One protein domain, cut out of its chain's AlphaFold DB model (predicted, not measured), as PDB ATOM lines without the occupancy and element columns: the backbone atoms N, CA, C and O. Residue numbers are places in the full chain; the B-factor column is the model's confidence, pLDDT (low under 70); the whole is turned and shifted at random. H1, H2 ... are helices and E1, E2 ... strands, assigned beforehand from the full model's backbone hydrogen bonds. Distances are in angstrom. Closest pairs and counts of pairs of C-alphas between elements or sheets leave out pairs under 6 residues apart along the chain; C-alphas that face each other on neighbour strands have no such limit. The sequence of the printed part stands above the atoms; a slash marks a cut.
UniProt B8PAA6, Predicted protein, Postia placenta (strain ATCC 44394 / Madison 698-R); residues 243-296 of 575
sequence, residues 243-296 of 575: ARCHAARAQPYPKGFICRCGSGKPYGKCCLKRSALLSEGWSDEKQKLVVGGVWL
ATOM      1  N   ALA A 243     171.027 135.812 213.464       84.88
ATOM      2  CA  ALA A 243     171.933 136.624 214.270       84.88
ATOM      3  C   ALA A 243     171.247 137.839 214.914       84.88
ATOM      4  O   ALA A 243     171.634 138.249 215.997       84.88
ATOM      5  N   ARG A 244     170.187 138.388 214.303       88.00
ATOM      6  CA  ARG A 244     169.398 139.518 214.834       88.00
ATOM      7  C   ARG A 244     168.116 139.083 215.557       88.00
ATOM      8  O   ARG A 244     167.290 139.932 215.910       88.00
ATOM      9  N   CYS A 245     167.912 137.781 215.768       89.31
ATOM     10  CA  CYS A 245     166.686 137.233 216.347       89.31
ATOM     11  C   CYS A 245     166.957 136.167 217.421       89.31
ATOM     12  O   CYS A 245     167.348 136.530 218.529       89.31
ATOM     13  N   HIS A 246     166.705 134.883 217.140       87.06
ATOM     14  CA  HIS A 246     166.791 133.807 218.133       87.06
ATOM     15  C   HIS A 246     168.229 133.398 218.488       87.06
ATOM     16  O   HIS A 246     168.414 132.801 219.545       87.06
ATOM     17  N   ALA A 247     169.230 133.743 217.662       84.25
ATOM     18  CA  ALA A 247     170.641 133.616 218.044       84.25
ATOM     19  C   ALA A 247     171.148 134.831 218.836       84.25
ATOM     20  O   ALA A 247     172.010 134.679 219.689       84.25
ATOM     21  N   ALA A 248     170.569 136.025 218.640       84.44
ATOM     22  CA  ALA A 248     170.871 137.180 219.497       84.44
ATOM     23  C   ALA A 248     170.303 137.021 220.912       84.44
ATOM     24  O   ALA A 248     170.899 137.474 221.888       84.44
ATOM     25  N   ARG A 249     169.083 136.486 221.030       78.69
ATOM     26  CA  ARG A 249     168.404 136.315 222.317       78.69
ATOM     27  C   ARG A 249     167.268 135.308 222.216       78.69
ATOM     28  O   ARG A 249     166.547 135.288 221.217       78.69
ATOM     29  N   ALA A 250     167.017 134.600 223.313       81.69
ATOM     30  CA  ALA A 250     165.785 133.844 223.457       81.69
ATOM     31  C   ALA A 250     164.560 134.777 223.340       81.69
ATOM     32  O   ALA A 250     164.549 135.884 223.893       81.69
ATOM     33  N   GLN A 251     163.543 134.346 222.599       83.94
ATOM     34  CA  GLN A 251     162.268 135.043 222.436       83.94
ATOM     35  C   GLN A 251     161.166 134.312 223.215       83.94
ATOM     36  O   GLN A 251     161.290 133.118 223.469       83.94
ATOM     37  N   PRO A 252     160.072 134.983 223.603       84.00
ATOM     38  CA  PRO A 252     158.939 134.310 224.234       84.00
ATOM     39  C   PRO A 252     158.308 133.252 223.317       84.00
ATOM     40  O   PRO A 252     158.106 133.506 222.130       84.00
ATOM     41  N   TYR A 253     157.929 132.099 223.876       82.94
ATOM     42  CA  TYR A 253     157.200 131.065 223.138       82.94
ATOM     43  C   TYR A 253     155.819 131.591 222.696       82.94
ATOM     44  O   TYR A 253     155.098 132.184 223.514       82.94
ATOM     45  N   PRO A 254     155.400 131.382 221.432       83.81
ATOM     46  CA  PRO A 254     154.156 131.953 220.923       83.81
ATOM     47  C   PRO A 254     152.903 131.476 221.675       83.81
ATOM     48  O   PRO A 254     152.655 130.282 221.844       83.81
ATOM     49  N   LYS A 255     152.038 132.415 222.086       85.81
ATOM     50  CA  LYS A 255     150.815 132.122 222.868       85.81
ATOM     51  C   LYS A 255     149.813 131.223 222.136       85.81
ATOM     52  O   LYS A 255     149.090 130.473 222.793       85.81
ATOM     53  N   GLY A 256     149.747 131.324 220.809       81.94
ATOM     54  CA  GLY A 256     148.837 130.538 219.974       81.94
ATOM     55  C   GLY A 256     149.288 129.094 219.748       81.94
ATOM     56  O   GLY A 256     148.468 128.258 219.386       81.94
ATOM     57  N   PHE A 257     150.564 128.777 219.989       80.06
ATOM     58  CA  PHE A 257     151.097 127.441 219.728       80.06
ATOM     59  C   PHE A 257     150.627 126.444 220.788       80.06
ATOM     60  O   PHE A 257     150.356 126.819 221.929       80.06
ATOM     61  N   ILE A 258     150.556 125.159 220.430       76.38
ATOM     62  CA  ILE A 258     150.230 124.087 221.377       76.38
ATOM     63  C   ILE A 258     151.234 124.093 222.533       76.38
ATOM     64  O   ILE A 258     152.444 124.242 222.348       76.38
ATOM     65  N   CYS A 259     150.711 123.968 223.750       77.62
ATOM     66  CA  CYS A 259     151.503 123.954 224.965       77.62
ATOM     67  C   CYS A 259     152.382 122.699 225.040       77.62
ATOM     68  O   CYS A 259     151.907 121.584 224.820       77.62
ATOM     69  N   ARG A 260     153.641 122.860 225.459       72.19
ATOM     70  CA  ARG A 260     154.594 121.747 225.614       72.19
ATOM     71  C   ARG A 260     154.292 120.793 226.771       72.19
ATOM     72  O   ARG A 260     154.883 119.731 226.837       72.19
ATOM     73  N   CYS A 261     153.339 121.102 227.647       67.38
ATOM     74  CA  CYS A 261     152.985 120.220 228.765       67.38
ATOM     75  C   CYS A 261     152.124 118.998 228.376       67.38
ATOM     76  O   CYS A 261     151.540 118.371 229.262       67.38
ATOM     77  N   GLY A 262     151.912 118.755 227.077       65.69
ATOM     78  CA  GLY A 262     151.133 117.619 226.565       65.69
ATOM     79  C   GLY A 262     149.619 117.766 226.668       65.69
ATOM     80  O   GLY A 262     148.887 116.837 226.358       65.69
ATOM     81  N   SER A 263     149.101 118.928 227.075       73.38
ATOM     82  CA  SER A 263     147.653 119.079 227.285       73.38
ATOM     83  C   SER A 263     146.838 119.261 225.999       73.38
ATOM     84  O   SER A 263     145.630 119.458 226.105       73.38
ATOM     85  N   GLY A 264     147.482 119.391 224.833       71.50
ATOM     86  CA  GLY A 264     146.829 119.726 223.557       71.50
ATOM     87  C   GLY A 264     146.189 121.125 223.480       71.50
ATOM     88  O   GLY A 264     145.536 121.451 222.499       71.50
ATOM     89  N   LYS A 265     146.358 121.982 224.499       80.56
ATOM     90  CA  LYS A 265     145.755 123.331 224.550       80.56
ATOM     91  C   LYS A 265     146.756 124.389 224.072       80.56
ATOM     92  O   LYS A 265     147.951 124.197 224.309       80.56
ATOM     93  N   PRO A 266     146.311 125.536 223.522       84.62
ATOM     94  CA  PRO A 266     147.200 126.663 223.238       84.62
ATOM     95  C   PRO A 266     147.951 127.121 224.496       84.62
ATOM     96  O   PRO A 266     147.351 127.229 225.570       84.62
ATOM     97  N   TYR A 267     149.245 127.418 224.373       82.38
ATOM     98  CA  TYR A 267     150.139 127.820 225.463       82.38
ATOM     99  C   TYR A 267     149.566 128.982 226.276       82.38
ATOM    100  O   TYR A 267     149.491 128.898 227.506       82.38
ATOM    101  N   GLY A 268     149.052 130.006 225.591       81.56
ATOM    102  CA  GLY A 268     148.432 131.177 226.204       81.56
ATOM    103  C   GLY A 268     147.209 130.859 227.069       81.56
ATOM    104  O   GLY A 268     146.893 131.606 227.990       81.56
ATOM    105  N   LYS A 269     146.534 129.732 226.811       85.56
ATOM    106  CA  LYS A 269     145.378 129.241 227.579       85.56
ATOM    107  C   LYS A 269     145.736 128.084 228.522       85.56
ATOM    108  O   LYS A 269     144.840 127.533 229.160       85.56
ATOM    109  N   CYS A 270     147.010 127.706 228.598       84.00
ATOM    110  CA  CYS A 270     147.491 126.543 229.330       84.00
ATOM    111  C   CYS A 270     148.581 126.944 230.332       84.00
ATOM    112  O   CYS A 270     148.272 127.596 231.324       84.00
ATOM    113  N   CYS A 271     149.843 126.577 230.102       77.69
ATOM    114  CA  CYS A 271     150.913 126.832 231.061       77.69
ATOM    115  C   CYS A 271     151.228 128.317 231.248       77.69
ATOM    116  O   CYS A 271     151.626 128.683 232.346       77.69
ATOM    117  N   LEU A 272     150.937 129.193 230.276       78.25
ATOM    118  CA  LEU A 272     151.053 130.636 230.510       78.25
ATOM    119  C   LEU A 272     150.090 131.122 231.608       78.25
ATOM    120  O   LEU A 272     150.462 131.967 232.413       78.25
ATOM    121  N   LYS A 273     148.874 130.554 231.698       78.31
ATOM    122  CA  LYS A 273     147.926 130.851 232.792       78.31
ATOM    123  C   LYS A 273     148.388 130.318 234.150       78.31
ATOM    124  O   LYS A 273     147.882 130.758 235.172       78.31
ATOM    125  N   ARG A 274     149.320 129.364 234.146       70.25
ATOM    126  CA  ARG A 274     149.973 128.796 235.336       70.25
ATOM    127  C   ARG A 274     151.325 129.457 235.610       70.25
ATOM    128  O   ARG A 274     152.163 128.864 236.277       70.25
ATOM    129  N   SER A 275     151.565 130.633 235.028       68.06
ATOM    130  CA  SER A 275     152.813 131.388 235.172       68.06
ATOM    131  C   SER A 275     154.067 130.664 234.651       68.06
ATOM    132  O   SER A 275     155.192 131.037 234.968       68.06
ATOM    133  N   ALA A 276     153.916 129.669 233.773       71.75
ATOM    134  CA  ALA A 276     155.054 129.104 233.058       71.75
ATOM    135  C   ALA A 276     155.464 130.036 231.916       71.75
ATOM    136  O   ALA A 276     154.705 130.218 230.958       71.75
ATOM    137  N   LEU A 277     156.671 130.590 231.985       72.06
ATOM    138  CA  LEU A 277     157.274 131.365 230.910       72.06
ATOM    139  C   LEU A 277     158.149 130.450 230.058       72.06
ATOM    140  O   LEU A 277     159.243 130.048 230.448       72.06
ATOM    141  N   LEU A 278     157.642 130.106 228.880       77.38
ATOM    142  CA  LEU A 278     158.400 129.378 227.877       77.38
ATOM    143  C   LEU A 278     159.093 130.383 226.958       77.38
ATOM    144  O   LEU A 278     158.512 131.408 226.591       77.38
ATOM    145  N   SER A 279     160.324 130.076 226.571       81.31
ATOM    146  CA  SER A 279     161.117 130.870 225.638       81.31
ATOM    147  C   SER A 279     161.776 129.969 224.606       81.31
ATOM    148  O   SER A 279     162.180 128.857 224.922       81.31
ATOM    149  N   GLU A 280     161.946 130.448 223.387       85.44
ATOM    150  CA  GLU A 280     162.661 129.755 222.322       85.44
ATOM    151  C   GLU A 280     163.995 130.452 222.072       85.44
ATOM    152  O   GLU A 280     164.048 131.676 222.000       85.44
ATOM    153  N   GLY A 281     165.074 129.691 221.935       84.06
ATOM    154  CA  GLY A 281     166.399 130.182 221.558       84.06
ATOM    155  C   GLY A 281     166.984 129.337 220.435       84.06
ATOM    156  O   GLY A 281     166.516 128.230 220.179       84.06
ATOM    157  N   TRP A 282     167.984 129.856 219.732       84.75
ATOM    158  CA  TRP A 282     168.725 129.075 218.746       84.75
ATOM    159  C   TRP A 282     169.753 128.170 219.432       84.75
ATOM    160  O   TRP A 282     170.446 128.607 220.344       84.75
ATOM    161  N   SER A 283     169.849 126.913 218.998       79.44
ATOM    162  CA  SER A 283     170.927 126.003 219.384       79.44
ATOM    163  C   SER A 283     171.853 125.805 218.194       79.44
ATOM    164  O   SER A 283     171.448 125.201 217.200       79.44
ATOM    165  N   ASP A 284     173.092 126.287 218.312       75.81
ATOM    166  CA  ASP A 284     174.114 126.088 217.279       75.81
ATOM    167  C   ASP A 284     174.496 124.614 217.132       75.81
ATOM    168  O   ASP A 284     174.630 124.126 216.015       75.81
ATOM    169  N   GLU A 285     174.570 123.869 218.233       75.50
ATOM    170  CA  GLU A 285     174.840 122.428 218.210       75.50
ATOM    171  C   GLU A 285     173.764 121.656 217.431       75.50
ATOM    172  O   GLU A 285     174.064 120.846 216.558       75.50
ATOM    173  N   LYS A 286     172.484 121.932 217.715       68.88
ATOM    174  CA  LYS A 286     171.356 121.196 217.118       68.88
ATOM    175  C   LYS A 286     170.857 121.812 215.813       68.88
ATOM    176  O   LYS A 286     169.922 121.275 215.221       68.88
ATOM    177  N   GLN A 287     171.420 122.952 215.408       74.69
ATOM    178  CA  GLN A 287     171.019 123.738 214.239       74.69
ATOM    179  C   GLN A 287     169.496 123.958 214.141       74.69
ATOM    180  O   GLN A 287     168.915 123.896 213.052       74.69
ATOM    181  N   LYS A 288     168.837 124.221 215.281       74.75
ATOM    182  CA  LYS A 288     167.380 124.428 215.368       74.75
ATOM    183  C   LYS A 288     166.974 125.328 216.530       74.75
ATOM    184  O   LYS A 288     167.766 125.587 217.438       74.75
ATOM    185  N   LEU A 289     165.711 125.768 216.533       78.25
ATOM    186  CA  LEU A 289     165.146 126.407 217.720       78.25
ATOM    187  C   LEU A 289     164.912 125.367 218.813       78.25
ATOM    188  O   LEU A 289     164.305 124.320 218.595       78.25
ATOM    189  N   VAL A 290     165.382 125.687 220.008       75.62
ATOM    190  CA  VAL A 290     165.155 124.919 221.223       75.62
ATOM    191  C   VAL A 290     164.284 125.732 222.161       75.62
ATOM    192  O   VAL A 290     164.488 126.928 222.363       75.62
ATOM    193  N   VAL A 291     163.282 125.077 222.736       70.94
ATOM    194  CA  VAL A 291     162.391 125.718 223.699       70.94
ATOM    195  C   VAL A 291     162.919 125.462 225.103       70.94
ATOM    196  O   VAL A 291     162.881 124.332 225.591       70.94
ATOM    197  N   GLY A 292     163.388 126.521 225.749       65.75
ATOM    198  CA  GLY A 292     163.627 126.576 227.186       65.75
ATOM    199  C   GLY A 292     162.364 126.997 227.941       65.75
ATOM    200  O   GLY A 292     161.410 127.530 227.371       65.75
ATOM    201  N   GLY A 293     162.333 126.755 229.246       59.91
ATOM    202  CA  GLY A 293     161.217 127.179 230.081       59.91
ATOM    203  C   GLY A 293     161.661 127.496 231.495       59.91
ATOM    204  O   GLY A 293     162.401 126.728 232.109       59.91
ATOM    205  N   VAL A 294     161.168 128.612 232.018       54.47
ATOM    206  CA  VAL A 294     161.194 128.915 233.445       54.47
ATOM    207  C   VAL A 294     159.758 128.908 233.929       54.47
ATOM    208  O   VAL A 294     158.903 129.653 233.452       54.47
ATOM    209  N   TRP A 295     159.478 128.042 234.887       52.72
ATOM    210  CA  TRP A 295     158.248 128.136 235.646       52.72
ATOM    211  C   TRP A 295     158.425 129.274 236.639       52.72
ATOM    212  O   TRP A 295     159.188 129.140 237.595       52.72
ATOM    213  N   LEU A 296     157.749 130.401 236.410       47.78
ATOM    214  CA  LEU A 296     157.567 131.357 237.488       47.78
ATOM    215  C   LEU A 296     156.525 130.733 238.403       47.78
ATOM    216  O   LEU A 296     155.325 130.822 238.153       47.78
TER     217      LEU A 296
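This is residues 243 to 296 of the 575 residues of the protein "Predicted protein" of Postia placenta (strain ATCC 44394 / Madison 698-R) (UniProt B8PAA6). With little regular structure, this is a long hairpin, E1 and E2, with an unnamed stretch, residues 243 to 270, running beside it and then looping near the short helix H1 at one end. The printed 54 residues hold H1, E1 and E2 in that order, mostly strand in class, with only 20 residues in named elements; sheet E1 - E2 is antiparallel. It is only just compact, close to loose, with radius of gyration of the C-alphas 11.6 A, spanning 31 by 18 by 17 A.

Look first at residues 251 to 252, paired antiparallel with residues 279 to 280 of E1, residues 276 to 283. H1, residues 271 to 274, is too short for an O i to N i+4 pair; its one O i to N i+3 pair is within range. E2, residues 288 to 295, forms a hairpin with E1 at 154 degrees; N 279 and O 292 are 2.9 A apart, within hydrogen-bond range. H1 and E2 are only just apart, closest 8.3 A.

Find C-alpha 271 at (150.913, 126.832, 231.061), where H1 begins. E1 runs 21.2 A; E2 runs 22.5 A to C-alpha 295 at (158.248, 128.136, 235.646).

The farthest C-alphas, Ala 243 and Ser 263, are 32.7 A apart. The printed part has no cut, and both links are tight. Look for pLDDT under 70 at residues 261 to 262, 275, 286 and 292 to 296.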